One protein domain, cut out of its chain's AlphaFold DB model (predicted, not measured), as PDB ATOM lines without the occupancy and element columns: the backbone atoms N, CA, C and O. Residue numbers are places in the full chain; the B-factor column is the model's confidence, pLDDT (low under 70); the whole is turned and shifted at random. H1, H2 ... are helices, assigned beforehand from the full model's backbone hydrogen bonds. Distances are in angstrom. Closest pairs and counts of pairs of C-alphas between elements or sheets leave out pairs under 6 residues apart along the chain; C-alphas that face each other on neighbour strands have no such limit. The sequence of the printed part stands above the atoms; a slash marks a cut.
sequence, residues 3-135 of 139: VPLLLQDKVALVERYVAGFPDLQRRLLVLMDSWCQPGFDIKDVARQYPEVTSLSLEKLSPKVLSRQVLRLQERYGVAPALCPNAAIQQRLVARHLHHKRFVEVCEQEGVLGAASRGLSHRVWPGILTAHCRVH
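This is residues 3 to 135 of the 139 residues of the protein "EXD3 isoform 8" of Pan troglodytes (UniProt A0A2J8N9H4). Picture a loose head of helices with one long helix, H6, running out of it as an arm, and beyond the arm a wide loop that folds back to a short last helix, H7, which touches no other helix. In the head, H3 and H5 stand side by side, and the first part of H6 meets both; H1 and H2 make a corner on the side of H3, and H4 is joined to H5 by a long link. The printed part has 133 residues with seven named helices, H1 to H7 in that order along the chain, and no named strand, and its class is all helix. The whole is extended, with a radius of gyration of the C-alphas of 21.9 A and spans of 69 by 33 by 20 A, the length made by the arm and the loop beyond it.

Start at C-alpha 3, at (119.566, 96.923, 101.715), where H1 begins; it covers residues 3 to 6. A tight link of 4 residues leads you to H2, residues 11 to 17, and another of 4 residues to H3, residues 22 to 34, which is 18.5 A long from first to last C-alpha. H4, residues 42 to 46, follows after a short link, and after a long link you reach H5, residues 62 to 75, 19.7 A long. Find C-alpha 84 at (114.434, 115.833, 100.521); from there H6, the longest helix, runs 36.4 A through residues 84 to 108 to C-alpha 108 at (91.235, 118.487, 72.545). The last helix is H7, residues 128 to 134, 11.1 A long, ending with C-alpha 134 at (105.032, 132.373, 78.939).

Going along from residue 3, you first find that H1 and H2 touch only at the corner by their link, the closest C-alphas being those of Leu 5 and Val 11, 6.7 A apart. H2 and H3 are near each other, with 8 pairs of C-alphas within 10 A. H3 touches H5 with residues 29 to 33 alone, at a shallow tilt of 20 degrees, opposite ways; their closest C-alphas, of Leu 29 and Val 69, are 6.2 A apart. H3 and H6 touch only at their ends, at a steep tilt of 45 degrees, with the C-alphas of Asp 33 and Asn 85 closest at 5.7 A. H4 touches no helix; it is only just apart from H1, at 8.5 A. Look next at Ser 66 and Ala 86, the closest C-alphas of H5 and H6, 4.3 A apart; H6 touches H5 with residues 85 to 93 alone, at a steep tilt of 57 degrees, opposite ways. H7 is apart from H6. In H2, H3, H4 and H6 each backbone O i to N i+4 pair is within hydrogen-bond range; in H5 it is 9 of 10, in H7 0 of 3, with 1 of 4 O i to N i+3 pairs within range, and H1 is too short for an O i to N i+4 pair.

The two C-alphas farthest apart are those of Gly 20 and Ser 120, 69.5 A apart. Residues 94 to 102 of H6 stand free, and so do residues 113 to 127. The printed part has no cut; its long links are those from H4 to H5, residues 47 to 61, and from H6 to H7, residues 109 to 127. Read the B-factor column for the model's confidence: the mean pLDDT of the printed part is 78.2, and 34 residues are under 70, namely 53 to 58 and 108 to 135. H7 has a mean pLDDT of 45.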
ATOM      1  N   VAL A   3     119.521  96.788 103.181       85.62
ATOM      2  CA  VAL A   3     119.566  96.923 101.715       85.62
ATOM      3  C   VAL A   3     119.191  95.623 100.990       85.62
ATOM      4  O   VAL A   3     118.294  95.688 100.153       85.62
ATOM      5  N   PRO A   4     119.739  94.438 101.336       86.31
ATOM      6  CA  PRO A   4     119.355  93.197 100.658       86.31
ATOM      7  C   PRO A   4     117.866  92.866 100.802       86.31
ATOM      8  O   PRO A   4     117.251  92.365  99.871       86.31
ATOM      9  N   LEU A   5     117.259  93.176 101.954       87.06
ATOM     10  CA  LEU A   5     115.833  92.937 102.190       87.06
ATOM     11  C   LEU A   5     114.958  93.898 101.379       87.06
ATOM     12  O   LEU A   5     113.933  93.483 100.840       87.06
ATOM     13  N   LEU A   6     115.373  95.160 101.250       86.00
ATOM     14  CA  LEU A   6     114.699  96.139 100.393       86.00
ATOM     15  C   LEU A   6     114.771  95.720  98.918       86.00
ATOM     16  O   LEU A   6     113.755  95.753  98.229       86.00
ATOM     17  N   LEU A   7     115.931  95.230  98.471       84.12
ATOM     18  CA  LEU A   7     116.132  94.665  97.132       84.12
ATOM     19  C   LEU A   7     115.380  93.341  96.899       84.12
ATOM     20  O   LEU A   7     115.307  92.873  95.768       84.12
ATOM     21  N   GLN A   8     114.802  92.723  97.929       85.50
ATOM     22  CA  GLN A   8     113.979  91.511  97.811       85.50
ATOM     23  C   GLN A   8     112.476  91.802  97.926       85.50
ATOM     24  O   GLN A   8     111.699  90.869  98.112       85.50
ATOM     25  N   ASP A   9     112.055  93.071  97.865       82.38
ATOM     26  CA  ASP A   9     110.659  93.488  98.105       82.38
ATOM     27  C   ASP A   9     110.157  93.129  99.524       82.38
ATOM     28  O   ASP A   9     108.962  93.122  99.812       82.38
ATOM     29  N   LYS A  10     111.069  92.851 100.471       85.81
ATOM     30  CA  LYS A  10     110.743  92.496 101.866       85.81
ATOM     31  C   LYS A  10     110.618  93.736 102.755       85.81
ATOM     32  O   LYS A  10     110.996  93.713 103.927       85.81
ATOM     33  N   VAL A  11     110.066  94.823 102.216       84.44
ATOM     34  CA  VAL A  11     109.945  96.118 102.913       84.44
ATOM     35  C   VAL A  11     109.132  95.976 104.201       84.44
ATOM     36  O   VAL A  11     109.545  96.470 105.244       84.44
ATOM     37  N   ALA A  12     108.046  95.199 104.176       86.81
ATOM     38  CA  ALA A  12     107.222  94.948 105.359       86.81
ATOM     39  C   ALA A  12     108.000  94.282 106.512       86.81
ATOM     40  O   ALA A  12     107.745  94.573 107.680       86.81
ATOM     41  N   LEU A  13     108.963  93.405 106.206       90.25
ATOM     42  CA  LEU A  13     109.814  92.783 107.225       90.25
ATOM     43  C   LEU A  13     110.750  93.820 107.850       90.25
ATOM     44  O   LEU A  13     110.892  93.864 109.070       90.25
ATOM     45  N   VAL A  14     111.342  94.677 107.016       90.69
ATOM     46  CA  VAL A  14     112.209  95.769 107.471       90.69
ATOM     47  C   VAL A  14     111.423  96.751 108.342       90.69
ATOM     48  O   VAL A  14     111.892  97.104 109.418       90.69
ATOM     49  N   GLU A  15     110.208  97.131 107.937       90.19
ATOM     50  CA  GLU A  15     109.324  98.008 108.718       90.19
ATOM     51  C   GLU A  15     108.997  97.431 110.099       90.19
ATOM     52  O   GLU A  15     109.014  98.162 111.088       90.19
ATOM     53  N   ARG A  16     108.712  96.124 110.182       91.06
ATOM     54  CA  ARG A  16     108.452  95.442 111.461       91.06
ATOM     55  C   ARG A  16     109.707  95.364 112.323       91.06
ATOM     56  O   ARG A  16     109.602  95.509 113.533       91.06
ATOM     57  N   TYR A  17     110.872  95.171 111.711       91.25
ATOM     58  CA  TYR A  17     112.148  95.129 112.422       91.25
ATOM     59  C   TYR A  17     112.526  96.487 113.032       91.25
ATOM     60  O   TYR A  17     113.017  96.541 114.154       91.25
ATOM     61  N   VAL A  18     112.276  97.593 112.323       91.50
ATOM     62  CA  VAL A  18     112.554  98.947 112.841       91.50
ATOM     63  C   VAL A  18     111.420  99.511 113.705       91.50
ATOM     64  O   VAL A  18     111.528 100.620 114.234       91.50
ATOM     65  N   ALA A  19     110.306  98.788 113.843       89.25
ATOM     66  CA  ALA A  19     109.195  99.218 114.678       89.25
ATOM     67  C   ALA A  19     109.660  99.357 116.138       89.25
ATOM     68  O   ALA A  19     110.301  98.466 116.682       89.25
ATOM     69  N   GLY A  20     109.352 100.496 116.762       88.44
ATOM     70  CA  GLY A  20     109.768 100.793 118.138       88.44
ATOM     71  C   GLY A  20     111.182 101.370 118.290       88.44
ATOM     72  O   GLY A  20     111.546 101.741 119.400       88.44
ATOM     73  N   PHE A  21     111.953 101.518 117.205       93.25
ATOM     74  CA  PHE A  21     113.316 102.065 117.244       93.25
ATOM     75  C   PHE A  21     113.446 103.335 116.380       93.25
ATOM     76  O   PHE A  21     113.750 103.235 115.186       93.25
ATOM     77  N   PRO A  22     113.266 104.542 116.954       91.06
ATOM     78  CA  PRO A  22     113.255 105.802 116.201       91.06
ATOM     79  C   PRO A  22     114.528 106.050 115.382       91.06
ATOM     80  O   PRO A  22     114.467 106.525 114.249       91.06
ATOM     81  N   ASP A  23     115.695 105.691 115.913       92.31
ATOM     82  CA  ASP A  23     116.965 105.886 115.208       92.31
ATOM     83  C   ASP A  23     117.097 104.971 113.989       92.31
ATOM     84  O   ASP A  23     117.591 105.395 112.940       92.31
ATOM     85  N   LEU A  24     116.605 103.733 114.091       92.50
ATOM     86  CA  LEU A  24     116.562 102.806 112.963       92.50
ATOM     87  C   LEU A  24     115.543 103.253 111.914       92.50
ATOM     88  O   LEU A  24     115.838 103.161 110.724       92.50
ATOM     89  N   GLN A  25     114.396 103.793 112.331       93.06
ATOM     90  CA  GLN A  25     113.398 104.373 111.424       93.06
ATOM     91  C   GLN A  25     113.977 105.548 110.632       93.06
ATOM     92  O   GLN A  25     113.847 105.583 109.407       93.06
ATOM     93  N   ARG A  26     114.685 106.473 111.296       92.75
ATOM     94  CA  ARG A  26     115.358 107.592 110.613       92.75
ATOM     95  C   ARG A  26     116.432 107.100 109.645       92.75
ATOM     96  O   ARG A  26     116.461 107.547 108.503       92.75
ATOM     97  N   ARG A  27     117.282 106.156 110.061       92.69
ATOM     98  CA  ARG A  27     118.322 105.579 109.186       92.69
ATOM     99  C   ARG A  27     117.728 104.849 107.981       92.69
ATOM    100  O   ARG A  27     118.274 104.957 106.888       92.69
ATOM    101  N   LEU A  28     116.615 104.136 108.166       92.25
ATOM    102  CA  LEU A  28     115.886 103.490 107.077       92.25
ATOM    103  C   LEU A  28     115.343 104.522 106.084       92.25
ATOM    104  O   LEU A  28     115.530 104.353 104.883       92.25
ATOM    105  N   LEU A  29     114.708 105.586 106.580       93.06
ATOM    106  CA  LEU A  29     114.171 106.650 105.733       93.06
ATOM    107  C   LEU A  29     115.266 107.351 104.934       93.06
ATOM    108  O   LEU A  29     115.116 107.484 103.729       93.06
ATOM    109  N   VAL A  30     116.385 107.717 105.564       93.50
ATOM    110  CA  VAL A  30     117.527 108.343 104.870       93.50
ATOM    111  C   VAL A  30     118.087 107.423 103.780       93.50
ATOM    112  O   VAL A  30     118.381 107.872 102.674       93.50
ATOM    113  N   LEU A  31     118.191 106.120 104.061       92.06
ATOM    114  CA  LEU A  31     118.622 105.135 103.072       92.06
ATOM    115  C   LEU A  31     117.648 105.067 101.885       92.06
ATOM    116  O   LEU A  31     118.078 105.164 100.740       92.06
ATOM    117  N   MET A  32     116.348 104.922 102.145       90.69
ATOM    118  CA  MET A  32     115.335 104.848 101.086       90.69
ATOM    119  C   MET A  32     115.206 106.167 100.307       90.69
ATOM    120  O   MET A  32     114.969 106.148  99.099       90.69
ATOM    121  N   ASP A  33     115.394 107.307 100.971       93.50
ATOM    122  CA  ASP A  33     115.393 108.629 100.345       93.50
ATOM    123  C   ASP A  33     116.572 108.791  99.378       93.50
ATOM    124  O   ASP A  33     116.384 109.313  98.282       93.50
ATOM    125  N   SER A  34     117.756 108.257  99.702       91.75
ATOM    126  CA  SER A  34     118.908 108.297  98.786       91.75
ATOM    127  C   SER A  34     118.623 107.629  97.431       91.75
ATOM    128  O   SER A  34     119.126 108.068  96.400       91.75
ATOM    129  N   TRP A  35     117.739 106.626  97.405       90.00
ATOM    130  CA  TRP A  35     117.321 105.935  96.179       90.00
ATOM    131  C   TRP A  35     116.238 106.694  95.398       90.00
ATOM    132  O   TRP A  35     115.909 106.339  94.267       90.00
ATOM    133  N   CYS A  36     115.671 107.749  95.987       90.38
ATOM    134  CA  CYS A  36     114.734 108.653  95.324       90.38
ATOM    135  C   CYS A  36     115.456 109.783  94.570       90.38
ATOM    136  O   CYS A  36     114.801 110.596  93.910       90.38
ATOM    137  N   GLN A  37     116.784 109.881  94.661       89.50
ATOM    138  CA  GLN A  37     117.529 110.947  94.003       89.50
ATOM    139  C   GLN A  37     117.303 110.913  92.474       89.50
ATOM    140  O   GLN A  37     117.349 109.844  91.858       89.50
ATOM    141  N   PRO A  38     117.049 112.061  91.818       83.19
ATOM    142  CA  PRO A  38     116.985 112.115  90.361       83.19
ATOM    143  C   PRO A  38     118.270 111.567  89.724       83.19
ATOM    144  O   PRO A  38     119.367 111.984  90.087       83.19
ATOM    145  N   GLY A  39     118.128 110.642  88.771       83.19
ATOM    146  CA  GLY A  39     119.261 109.995  88.096       83.19
ATOM    147  C   GLY A  39     119.869 108.802  88.840       83.19
ATOM    148  O   GLY A  39     120.816 108.214  88.334       83.19
ATOM    149  N   PHE A  40     119.335 108.424  90.005       86.31
ATOM    150  CA  PHE A  40     119.748 107.212  90.708       86.31
ATOM    151  C   PHE A  40     119.328 105.947  89.941       86.31
ATOM    152  O   PHE A  40     118.154 105.800  89.587       86.31
ATOM    153  N   ASP A  41     120.269 105.022  89.733       84.81
ATOM    154  CA  ASP A  41     119.999 103.695  89.175       84.81
ATOM    155  C   ASP A  41     120.122 102.620  90.264       84.81
ATOM    156  O   ASP A  41     121.197 102.344  90.801       84.81
ATOM    157  N   ILE A  42     119.003 101.959  90.565       83.81
ATOM    158  CA  ILE A  42     118.953 100.860  91.535       83.81
ATOM    159  C   ILE A  42     119.844  99.679  91.119       83.81
ATOM    160  O   ILE A  42     120.290  98.912  91.976       83.81
ATOM    161  N   LYS A  43     120.160  99.538  89.823       83.88
ATOM    162  CA  LYS A  43     121.075  98.505  89.320       83.88
ATOM    163  C   LYS A  43     122.486  98.667  89.877       83.88
ATOM    164  O   LYS A  43     123.147  97.657  90.109       83.88
ATOM    165  N   ASP A  44     122.936  99.892  90.141       86.12
ATOM    166  CA  ASP A  44     124.263 100.134  90.716       86.12
ATOM    167  C   ASP A  44     124.359  99.651  92.162       86.12
ATOM    168  O   ASP A  44     125.394  99.132  92.581       86.12
ATOM    169  N   VAL A  45     123.253  99.725  92.907       85.06
ATOM    170  CA  VAL A  45     123.161  99.105  94.232       85.06
ATOM    171  C   VAL A  45     123.039  97.591  94.105       85.06
ATOM    172  O   VAL A  45     123.742  96.868  94.804       85.06
ATOM    173  N   ALA A  46     122.215  97.085  93.185       83.31
ATOM    174  CA  ALA A  46     122.039  95.646  92.984       83.31
ATOM    175  C   ALA A  46     123.348  94.924  92.617       83.31
ATOM    176  O   ALA A  46     123.575  93.805  93.067       83.31
ATOM    177  N   ARG A  47     124.253  95.576  91.874       85.06
ATOM    178  CA  ARG A  47     125.595  95.048  91.554       85.06
ATOM    179  C   ARG A  47     126.449  94.747  92.788       85.06
ATOM    180  O   ARG A  47     127.300  93.868  92.727       85.06
ATOM    181  N   GLN A  48     126.222  95.449  93.898       85.81
ATOM    182  CA  GLN A  48     126.918  95.204  95.167       85.81
ATOM    183  C   GLN A  48     126.345  93.992  95.918       85.81
ATOM    184  O   GLN A  48     126.970  93.494  96.852       85.81
ATOM    185  N   TYR A  49     125.170  93.508  95.506       84.06
ATOM    186  CA  TYR A  49     124.448  92.400  96.124       84.06
ATOM    187  C   TYR A  49     124.071  91.342  95.072       84.06
ATOM    188  O   TYR A  49     122.886  91.145  94.800       84.06
ATOM    189  N   PRO A  50     125.060  90.634  94.490       75.44
ATOM    190  CA  PRO A  50     124.827  89.671  93.407       75.44
ATOM    191  C   PRO A  50     123.924  88.494  93.812       75.44
ATOM    192  O   PRO A  50     123.287  87.884  92.961       75.44
ATOM    193  N   GLU A  51     123.831  88.198  95.111       76.56
ATOM    194  CA  GLU A  51     122.954  87.160  95.668       76.56
ATOM    195  C   GLU A  51     121.464  87.541  95.638       76.56
ATOM    196  O   GLU A  51     120.591  86.690  95.818       76.56
ATOM    197  N   VAL A  52     121.143  88.822  95.429       71.69
ATOM    198  CA  VAL A  52     119.765  89.305  95.405       71.69
ATOM    199  C   VAL A  52     119.252  89.289  93.970       71.69
ATOM    200  O   VAL A  52     119.623  90.121  93.147       71.69
ATOM    201  N   THR A  53     118.383  88.324  93.664       63.75
ATOM    202  CA  THR A  53     117.790  88.160  92.333       63.75
ATOM    203  C   THR A  53     117.129  89.465  91.871       63.75
ATOM    204  O   THR A  53     116.269  90.016  92.560       63.75
ATOM    205  N   SER A  54     117.486  89.933  90.673       61.78
ATOM    206  CA  SER A  54     117.061  91.206  90.060       61.78
ATOM    207  C   SER A  54     115.548  91.369  89.836       61.78
ATOM    208  O   SER A  54     115.108  92.409  89.350       61.78
ATOM    209  N   LEU A  55     114.743  90.364  90.196       61.94
ATOM    210  CA  LEU A  55     113.297  90.281  89.970       61.94
ATOM    211  C   LEU A  55     112.490  91.414  90.626       61.94
ATOM    212  O   LEU A  55     111.381  91.689  90.180       61.94
ATOM    213  N   SER A  56     113.000  92.074  91.672       64.62
ATOM    214  CA  SER A  56     112.249  93.138  92.363       64.62
ATOM    215  C   SER A  56     112.585  94.564  91.900       64.62
ATOM    216  O   SER A  56     111.875  95.503  92.266       64.62
ATOM    217  N   LEU A  57     113.636  94.750  91.088       68.62
ATOM    218  CA  LEU A  57     114.159  96.084  90.760       68.62
ATOM    219  C   LEU A  57     113.135  96.956  90.018       68.62
ATOM    220  O   LEU A  57     113.126  98.170  90.197       68.62
ATOM    221  N   GLU A  58     112.225  96.346  89.252       68.81
ATOM    222  CA  GLU A  58     111.132  97.063  88.578       68.81
ATOM    223  C   GLU A  58     110.145  97.707  89.564       68.81
ATOM    224  O   GLU A  58     109.620  98.796  89.315       68.81
ATOM    225  N   LYS A  59     109.916  97.071  90.719       71.44
ATOM    226  CA  LYS A  59     109.033  97.597  91.772       71.44
ATOM    227  C   LYS A  59     109.683  98.741  92.548       71.44
ATOM    228  O   LYS A  59     108.980  99.600  93.080       71.44
ATOM    229  N   LEU A  60     111.013  98.802  92.547       75.12
ATOM    230  CA  LEU A  60     111.823  99.838  93.190       75.12
ATOM    231  C   LEU A  60     112.035 101.062  92.289       75.12
ATOM    232  O   LEU A  60     113.085 101.700  92.321       75.12
ATOM    233  N   SER A  61     111.032 101.424  91.486       79.88
ATOM    234  CA  SER A  61     111.096 102.676  90.731       79.88
ATOM    235  C   SER A  61     111.151 103.881  91.689       79.88
ATOM    236  O   SER A  61     110.441 103.887  92.706       79.88
ATOM    237  N   PRO A  62     111.891 104.958  91.355       81.81
ATOM    238  CA  PRO A  62     111.987 106.157  92.198       81.81
ATOM    239  C   PRO A  62     110.626 106.766  92.576       81.81
ATOM    240  O   PRO A  62     110.463 107.330  93.653       81.81
ATOM    241  N   LYS A  63     109.610 106.611  91.713       84.38
ATOM    242  CA  LYS A  63     108.233 107.087  91.940       84.38
ATOM    243  C   LYS A  63     107.448 106.245  92.953       84.38
ATOM    244  O   LYS A  63     106.519 106.750  93.591       84.38
ATOM    245  N   VAL A  64     107.717 104.946  93.027       86.25
ATOM    246  CA  VAL A  64     107.099 104.059  94.025       86.25
ATOM    247  C   VAL A  64     107.816 104.239  95.360       86.25
ATOM    248  O   VAL A  64     107.153 104.423  96.381       86.25
ATOM    249  N   LEU A  65     109.149 104.302  95.327       87.69
ATOM    250  CA  LEU A  65     109.981 104.570  96.496       87.69
ATOM    251  C   LEU A  65     109.634 105.902  97.158       87.69
ATOM    252  O   LEU A  65     109.392 105.916  98.361       87.69
ATOM    253  N   SER A  66     109.502 106.991  96.396       90.88
ATOM    254  CA  SER A  66     109.182 108.303  96.971       90.88
ATOM    255  C   SER A  66     107.846 108.302  97.714       90.88
ATOM    256  O   SER A  66     107.751 108.822  98.823       90.88
ATOM    257  N   ARG A  67     106.821 107.638  97.167       90.94
ATOM    258  CA  ARG A  67     105.527 107.469  97.846       90.94
ATOM    259  C   ARG A  67     105.647 106.652  99.127       90.94
ATOM    260  O   ARG A  67     105.018 107.003 100.122       90.94
ATOM    261  N   GLN A  68     106.440 105.583  99.116       90.25
ATOM    262  CA  GLN A  68     106.651 104.765 100.307       90.25
ATOM    263  C   GLN A  68     107.406 105.539 101.394       90.25
ATOM    264  O   GLN A  68     106.991 105.507 102.550       90.25
ATOM    265  N   VAL A  69     108.464 106.268 101.025       92.88
ATOM    266  CA  VAL A  69     109.248 107.107 101.944       92.88
ATOM    267  C   VAL A  69     108.355 108.134 102.627       92.88
ATOM    268  O   VAL A  69     108.360 108.208 103.849       92.88
ATOM    269  N   LEU A  70     107.527 108.858 101.872       93.00
ATOM    270  CA  LEU A  70     106.635 109.878 102.430       93.00
ATOM    271  C   LEU A  70     105.582 109.282 103.373       93.00
ATOM    272  O   LEU A  70     105.377 109.795 104.470       93.00
ATOM    273  N   ARG A  71     104.982 108.141 103.005       92.94
ATOM    274  CA  ARG A  71     104.050 107.420 103.890       92.94
ATOM    275  C   ARG A  71     104.705 106.988 105.201       92.94
ATOM    276  O   ARG A  71     104.086 107.069 106.259       92.94
ATOM    277  N   LEU A  72     105.936 106.482 105.137       91.62
ATOM    278  CA  LEU A  72     106.677 106.052 106.322       91.62
ATOM    279  C   LEU A  72     107.140 107.239 107.162       91.62
ATOM    280  O   LEU A  72     107.070 107.181 108.386       91.62
ATOM    281  N   GLN A  73     107.554 108.324 106.518       93.69
ATOM    282  CA  GLN A  73     107.925 109.568 107.175       93.69
ATOM    283  C   GLN A  73     106.760 110.115 108.011       93.69
ATOM    284  O   GLN A  73     106.956 110.422 109.187       93.69
ATOM    285  N   GLU A  74     105.554 110.173 107.439       92.81
ATOM    286  CA  GLU A  74     104.335 110.566 108.157       92.81
ATOM    287  C   GLU A  74     104.028 109.600 109.307       92.81
ATOM    288  O   GLU A  74     103.824 110.028 110.442       92.81
ATOM    289  N   ARG A  75     104.064 108.286 109.045       92.50
ATOM    290  CA  ARG A  75     103.781 107.247 110.049       92.50
ATOM    291  C   ARG A  75     104.729 107.289 111.246       92.50
ATOM    292  O   ARG A  75     104.310 106.996 112.362       92.50
ATOM    293  N   TYR A  76     106.001 107.596 111.016       91.19
ATOM    294  CA  TYR A  76     107.026 107.648 112.057       91.19
ATOM    295  C   TYR A  76     107.171 109.041 112.690       91.19
ATOM    296  O   TYR A  76     107.985 109.205 113.596       91.19
ATOM    297  N   GLY A  77     106.411 110.046 112.232       89.75
ATOM    298  CA  GLY A  77     106.519 111.420 112.733       89.75
ATOM    299  C   GLY A  77     107.896 112.046 112.479       89.75
ATOM    300  O   GLY A  77     108.391 112.829 113.289       89.75
ATOM    301  N   VAL A  78     108.554 111.661 111.384       90.75
ATOM    302  CA  VAL A  78     109.913 112.103 111.055       90.75
ATOM    303  C   VAL A  78     109.859 113.436 110.306       90.75
ATOM    304  O   VAL A  78     109.001 113.653 109.451       90.75
ATOM    305  N   ALA A  79     110.778 114.352 110.626       90.12
ATOM    306  CA  ALA A  79     110.808 115.678 110.018       90.12
ATOM    307  C   ALA A  79     110.960 115.595 108.481       90.12
ATOM    308  O   ALA A  79     111.863 114.897 108.010       90.12
ATOM    309  N   PRO A  80     110.173 116.354 107.689       86.25
ATOM    310  CA  PRO A  80     110.266 116.350 106.223       86.25
ATOM    311  C   PRO A  80     111.648 116.699 105.670       86.25
ATOM    312  O   PRO A  80     112.029 116.231 104.601       86.25
ATOM    313  N   ALA A  81     112.431 117.477 106.421       90.06
ATOM    314  CA  ALA A  81     113.801 117.830 106.060       90.06
ATOM    315  C   ALA A  81     114.745 116.615 105.946       90.06
ATOM    316  O   ALA A  81     115.798 116.729 105.328       90.06
ATOM    317  N   LEU A  82     114.378 115.460 106.517       90.62
ATOM    318  CA  LEU A  82     115.168 114.228 106.438       90.62
ATOM    319  C   LEU A  82     114.960 113.446 105.135       90.62
ATOM    320  O   LEU A  82     115.756 112.555 104.857       90.62
ATOM    321  N   CYS A  83     113.918 113.761 104.355       92.75
ATOM    322  CA  CYS A  83     113.595 113.070 103.100       92.75
ATOM    323  C   CYS A  83     113.455 114.050 101.910       92.75
ATOM    324  O   CYS A  83     112.378 114.162 101.307       92.75
ATOM    325  N   PRO A  84     114.509 114.822 101.573       92.94
ATOM    326  CA  PRO A  84     114.434 115.833 100.521       92.94
ATOM    327  C   PRO A  84     114.242 115.233  99.121       92.94
ATOM    328  O   PRO A  84     113.549 115.831  98.293       92.94
ATOM    329  N   ASN A  85     114.816 114.061  98.831       93.88
ATOM    330  CA  ASN A  85     114.768 113.485  97.488       93.88
ATOM    331  C   ASN A  85     113.371 112.963  97.147       93.88
ATOM    332  O   ASN A  85     112.869 113.210  96.046       93.88
ATOM    333  N   ALA A  86     112.704 112.305  98.095       91.56
ATOM    334  CA  ALA A  86     111.326 111.855  97.936       91.56
ATOM    335  C   ALA A  86     110.372 113.039  97.685       91.56
ATOM    336  O   ALA A  86     109.532 112.977  96.780       91.56
ATOM    337  N   ALA A  87     110.558 114.150  98.407       90.69
ATOM    338  CA  ALA A  87     109.790 115.376  98.202       90.69
ATOM    339  C   ALA A  87     110.033 115.996  96.812       90.69
ATOM    340  O   ALA A  87     109.087 116.402  96.127       90.69
ATOM    341  N   ILE A  88     111.290 116.037  96.350       91.69
ATOM    342  CA  ILE A  88     111.634 116.506  94.999       91.69
ATOM    343  C   ILE A  88     110.979 115.613  93.937       91.69
ATOM    344  O   ILE A  88     110.343 116.136  93.018       91.69
ATOM    345  N   GLN A  89     111.049 114.286  94.080       89.94
ATOM    346  CA  GLN A  89     110.407 113.349  93.151       89.94
ATOM    347  C   GLN A  89     108.901 113.572  93.049       89.94
ATOM    348  O   GLN A  89     108.361 113.626  91.942       89.94
ATOM    349  N   GLN A  90     108.208 113.751  94.175       88.44
ATOM    350  CA  GLN A  90     106.770 114.024  94.157       88.44
ATOM    351  C   GLN A  90     106.451 115.314  93.388       88.44
ATOM    352  O   GLN A  90     105.526 115.330  92.572       88.44
ATOM    353  N   ARG A  91     107.240 116.377  93.586       89.12
ATOM    354  CA  ARG A  91     107.073 117.647  92.859       89.12
ATOM    355  C   ARG A  91     107.315 117.486  91.359       89.12
ATOM    356  O   ARG A  91     106.562 118.047  90.564       89.12
ATOM    357  N   LEU A  92     108.322 116.709  90.961       88.94
ATOM    358  CA  LEU A  92     108.612 116.418  89.551       88.94
ATOM    359  C   LEU A  92     107.479 115.625  88.891       88.94
ATOM    360  O   LEU A  92     107.032 115.982  87.801       88.94
ATOM    361  N   VAL A  93     106.968 114.597  89.572       87.06
ATOM    362  CA  VAL A  93     105.825 113.807  89.098       87.06
ATOM    363  C   VAL A  93     104.586 114.686  88.949       87.06
ATOM    364  O   VAL A  93     103.937 114.637  87.907       87.06
ATOM    365  N   ALA A  94     104.273 115.516  89.947       87.56
ATOM    366  CA  ALA A  94     103.144 116.441  89.877       87.56
ATOM    367  C   ALA A  94     103.290 117.403  88.690       87.56
ATOM    368  O   ALA A  94     102.365 117.541  87.889       87.56
ATOM    369  N   ARG A  95     104.473 118.005  88.511       89.88
ATOM    370  CA  ARG A  95     104.761 118.902  87.383       89.88
ATOM    371  C   ARG A  95     104.569 118.210  86.033       89.88
ATOM    372  O   ARG A  95     103.966 118.796  85.138       89.88
ATOM    373  N   HIS A  96     105.051 116.975  85.890       87.94
ATOM    374  CA  HIS A  96     104.865 116.197  84.667       87.94
ATOM    375  C   HIS A  96     103.381 115.919  84.389       87.94
ATOM    376  O   HIS A  96     102.934 116.099  83.261       87.94
ATOM    377  N   LEU A  97     102.602 115.544  85.409       88.94
ATOM    378  CA  LEU A  97     101.163 115.301  85.264       88.94
ATOM    379  C   LEU A  97     100.395 116.572  84.879       88.94
ATOM    380  O   LEU A  97      99.537 116.515  84.003       88.94
ATOM    381  N   HIS A  98     100.723 117.716  85.485       89.12
ATOM    382  CA  HIS A  98     100.133 119.001  85.102       89.12
ATOM    383  C   HIS A  98     100.453 119.363  83.653       89.12
ATOM    384  O   HIS A  98      99.554 119.754  82.914       89.12
ATOM    385  N   HIS A  99     101.711 119.202  83.236       87.94
ATOM    386  CA  HIS A  99     102.112 119.469  81.860       87.94
ATOM    387  C   HIS A  99     101.403 118.539  80.871       87.94
ATOM    388  O   HIS A  99     100.855 119.010  79.881       87.94
ATOM    389  N   LYS A 100     101.345 117.237  81.171       89.50
ATOM    390  CA  LYS A 100     100.648 116.255  80.340       89.50
ATOM    391  C   LYS A 100      99.163 116.600  80.187       89.50
ATOM    392  O   LYS A 100      98.678 116.685  79.067       89.50
ATOM    393  N   ARG A 101      98.474 116.891  81.296       89.31
ATOM    394  CA  ARG A 101      97.060 117.298  81.274       89.31
ATOM    395  C   ARG A 101      96.848 118.589  80.481       89.31
ATOM    396  O   ARG A 101      95.864 118.709  79.769       89.31
ATOM    397  N   PHE A 102      97.762 119.551  80.594       84.50
ATOM    398  CA  PHE A 102      97.700 120.790  79.822       84.50
ATOM    399  C   PHE A 102      97.821 120.540  78.312       84.50
ATOM    400  O   PHE A 102      97.053 121.112  77.544       84.50
ATOM    401  N   VAL A 103      98.750 119.675  77.891       85.88
ATOM    402  CA  VAL A 103      98.918 119.298  76.478       85.88
ATOM    403  C   VAL A 103      97.660 118.607  75.949       85.88
ATOM    404  O   VAL A 103      97.136 119.034  74.925       85.88
ATOM    405  N   GLU A 104      97.123 117.631  76.687       86.75
ATOM    406  CA  GLU A 104      95.888 116.920  76.319       86.75
ATOM    407  C   GLU A 104      94.694 117.879  76.158       86.75
ATOM    408  O   GLU A 104      93.949 117.783  75.186       86.75
ATOM    409  N   VAL A 105      94.537 118.846  77.071       85.44
ATOM    410  CA  VAL A 105      93.479 119.869  76.982       85.44
ATOM    411  C   VAL A 105      93.676 120.766  75.753       85.44
ATOM    412  O   VAL A 105      92.723 121.010  75.019       85.44
ATOM    413  N   CYS A 106      94.906 121.209  75.468       79.06
ATOM    414  CA  CYS A 106      95.191 122.048  74.295       79.06
ATOM    415  C   CYS A 106      94.946 121.325  72.960       79.06
ATOM    416  O   CYS A 106      94.550 121.963  71.979       79.06
ATOM    417  N   GLU A 107      95.213 120.018  72.907       75.81
ATOM    418  CA  GLU A 107      94.946 119.173  71.740       75.81
ATOM    419  C   GLU A 107      93.441 118.964  71.529       75.81
ATOM    420  O   GLU A 107      92.958 119.104  70.404       75.81
ATOM    421  N   GLN A 108      92.687 118.700  72.600       68.94
ATOM    422  CA  GLN A 108      91.235 118.487  72.545       68.94
ATOM    423  C   GLN A 108      90.450 119.761  72.206       68.94
ATOM    424  O   GLN A 108      89.470 119.698  71.466       68.94
ATOM    425  N   GLU A 109      90.887 120.923  72.693       65.19
ATOM    426  CA  GLU A 109      90.241 122.215  72.425       65.19
ATOM    427  C   GLU A 109      90.608 122.809  71.044       65.19
ATOM    428  O   GLU A 109      90.204 123.923  70.713       65.19
ATOM    429  N   GLY A 110      91.379 122.095  70.209       55.34
ATOM    430  CA  GLY A 110      91.734 122.541  68.854       55.34
ATOM    431  C   GLY A 110      92.635 123.785  68.810       55.34
ATOM    432  O   GLY A 110      92.833 124.382  67.747       55.34
ATOM    433  N   VAL A 111      93.227 124.177  69.942       55.53
ATOM    434  CA  VAL A 111      94.007 125.419  70.078       55.53
ATOM    435  C   VAL A 111      95.332 125.341  69.308       55.53
ATOM    436  O   VAL A 111      95.846 126.356  68.836       55.53
ATOM    437  N   LEU A 112      95.857 124.133  69.086       53.00
ATOM    438  CA  LEU A 112      97.045 123.912  68.252       53.00
ATOM    439  C   LEU A 112      96.753 124.005  66.738       53.00
ATOM    440  O   LEU A 112      97.670 124.286  65.969       53.00
ATOM    441  N   GLY A 113      95.492 123.849  66.310       44.28
ATOM    442  CA  GLY A 113      95.064 123.940  64.904       44.28
ATOM    443  C   GLY A 113      94.541 125.316  64.466       44.28
ATOM    444  O   GLY A 113      94.388 125.561  63.269       44.28
ATOM    445  N   ALA A 114      94.279 126.227  65.408       44.78
ATOM    446  CA  ALA A 114      93.788 127.578  65.119       44.78
ATOM    447  C   ALA A 114      94.911 128.605  64.865       44.78
ATOM    448  O   ALA A 114      94.647 129.700  64.377       44.78
ATOM    449  N   ALA A 115      96.175 128.265  65.140       46.72
ATOM    450  CA  ALA A 115      97.306 129.166  64.897       46.72
ATOM    451  C   ALA A 115      97.676 129.318  63.404       46.72
ATOM    452  O   ALA A 115      98.472 130.191  63.065       46.72
ATOM    453  N   SER A 116      97.111 128.498  62.511       43.84
ATOM    454  CA  SER A 116      97.407 128.494  61.069       43.84
ATOM    455  C   SER A 116      96.263 128.985  60.175       43.84
ATOM    456  O   SER A 116      96.430 129.036  58.957       43.84
ATOM    457  N   ARG A 117      95.115 129.396  60.730       40.97
ATOM    458  CA  ARG A 117      94.023 129.998  59.947       40.97
ATOM    459  C   ARG A 117      93.546 131.278  60.626       40.97
ATOM    460  O   ARG A 117      93.091 131.247  61.760       40.97
ATOM    461  N   GLY A 118      93.743 132.394  59.921       44.34
ATOM    462  CA  GLY A 118      93.548 133.762  60.396       44.34
ATOM    463  C   GLY A 118      92.265 133.965  61.197       44.34
ATOM    464  O   GLY A 118      91.182 133.541  60.797       44.34
ATOM    465  N   LEU A 119      92.419 134.628  62.344       40.91
ATOM    466  CA  LEU A 119      91.331 134.981  63.243       40.91
ATOM    467  C   LEU A 119      90.306 135.879  62.541       40.91
ATOM    468  O   LEU A 119      90.647 136.970  62.086       40.91
ATOM    469  N   SER A 120      89.033 135.481  62.597       33.28
ATOM    470  CA  SER A 120      87.921 136.428  62.629       33.28
ATOM    471  C   SER A 120      87.164 136.276  63.950       33.28
ATOM    472  O   SER A 120      86.758 135.191  64.349       33.28
ATOM    473  N   HIS A 121      87.109 137.416  64.627       44.56
ATOM    474  CA  HIS A 121      86.433 137.848  65.845       44.56
ATOM    475  C   HIS A 121      85.447 136.922  66.598       44.56
ATOM    476  O   HIS A 121      84.489 136.399  66.044       44.56
ATOM    477  N   ARG A 122      85.569 137.026  67.935       47.44
ATOM    478  CA  ARG A 122      84.597 136.726  69.014       47.44
ATOM    479  C   ARG A 122      84.469 135.261  69.428       47.44
ATOM    480  O   ARG A 122      83.681 134.503  68.887       47.44
ATOM    481  N   VAL A 123      85.189 134.929  70.495       44.84
ATOM    482  CA  VAL A 123      84.678 134.609  71.848       44.84
ATOM    483  C   VAL A 123      85.796 133.815  72.516       44.84
ATOM    484  O   VAL A 123      85.828 132.599  72.417       44.84
ATOM    485  N   TRP A 124      86.746 134.493  73.161       42.50
ATOM    486  CA  TRP A 124      87.763 133.830  73.983       42.50
ATOM    487  C   TRP A 124      87.735 134.449  75.389       42.50
ATOM    488  O   TRP A 124      87.990 135.649  75.516       42.50
ATOM    489  N   PRO A 125      87.410 133.683  76.449       41.44
ATOM    490  CA  PRO A 125      87.547 134.143  77.826       41.44
ATOM    491  C   PRO A 125      89.034 134.344  78.150       41.44
ATOM    492  O   PRO A 125      89.848 133.436  77.978       41.44
ATOM    493  N   GLY A 126      89.390 135.546  78.605       44.59
ATOM    494  CA  GLY A 126      90.757 136.068  78.750       44.59
ATOM    495  C   GLY A 126      91.661 135.423  79.810       44.59
ATOM    496  O   GLY A 126      92.489 136.120  80.387       44.59
ATOM    497  N   ILE A 127      91.539 134.120  80.075       45.09
ATOM    498  CA  ILE A 127      92.360 133.405  81.070       45.09
ATOM    499  C   ILE A 127      93.398 132.484  80.397       45.09
ATOM    500  O   ILE A 127      94.505 132.337  80.910       45.09
ATOM    501  N   LEU A 128      93.128 131.938  79.201       44.69
ATOM    502  CA  LEU A 128      94.068 131.026  78.522       44.69
ATOM    503  C   LEU A 128      95.189 131.725  77.731       44.69
ATOM    504  O   LEU A 128      96.269 131.159  77.555       44.69
ATOM    505  N   THR A 129      94.995 132.963  77.271       47.53
ATOM    506  CA  THR A 129      95.962 133.611  76.364       47.53
ATOM    507  C   THR A 129      97.248 134.060  77.070       47.53
ATOM    508  O   THR A 129      98.309 134.101  76.446       47.53
ATOM    509  N   ALA A 130      97.193 134.346  78.375       45.34
ATOM    510  CA  ALA A 130      98.375 134.741  79.141       45.34
ATOM    511  C   ALA A 130      99.305 133.549  79.439       45.34
ATOM    512  O   ALA A 130     100.526 133.689  79.377       45.34
ATOM    513  N   HIS A 131      98.751 132.358  79.688       46.19
ATOM    514  CA  HIS A 131      99.540 131.202  80.130       46.19
ATOM    515  C   HIS A 131     100.238 130.450  78.980       46.19
ATOM    516  O   HIS A 131     101.288 129.842  79.186       46.19
ATOM    517  N   CYS A 132      99.720 130.549  77.749       43.50
ATOM    518  CA  CYS A 132     100.369 129.985  76.557       43.50
ATOM    519  C   CYS A 132     101.581 130.802  76.073       43.50
ATOM    520  O   CYS A 132     102.486 130.239  75.455       43.50
ATOM    521  N   ARG A 133     101.637 132.115  76.347       42.81
ATOM    522  CA  ARG A 133     102.735 132.983  75.877       42.81
ATOM    523  C   ARG A 133     104.004 132.856  76.733       42.81
ATOM    524  O   ARG A 133     105.096 133.033  76.210       42.81
ATOM    525  N   VAL A 134     103.886 132.479  78.009       46.88
ATOM    526  CA  VAL A 134     105.032 132.373  78.939       46.88
ATOM    527  C   VAL A 134     105.900 131.127  78.690       46.88
ATOM    528  O   VAL A 134     107.087 131.139  79.001       46.88
ATOM    529  N   HIS A 135     105.362 130.067  78.073       45.66
ATOM    530  CA  HIS A 135     106.107 128.822  77.824       45.66
ATOM    531  C   HIS A 135     106.683 128.663  76.404       45.66
ATOM    532  O   HIS A 135     107.344 127.661  76.138       45.66
TER     533      HIS A 135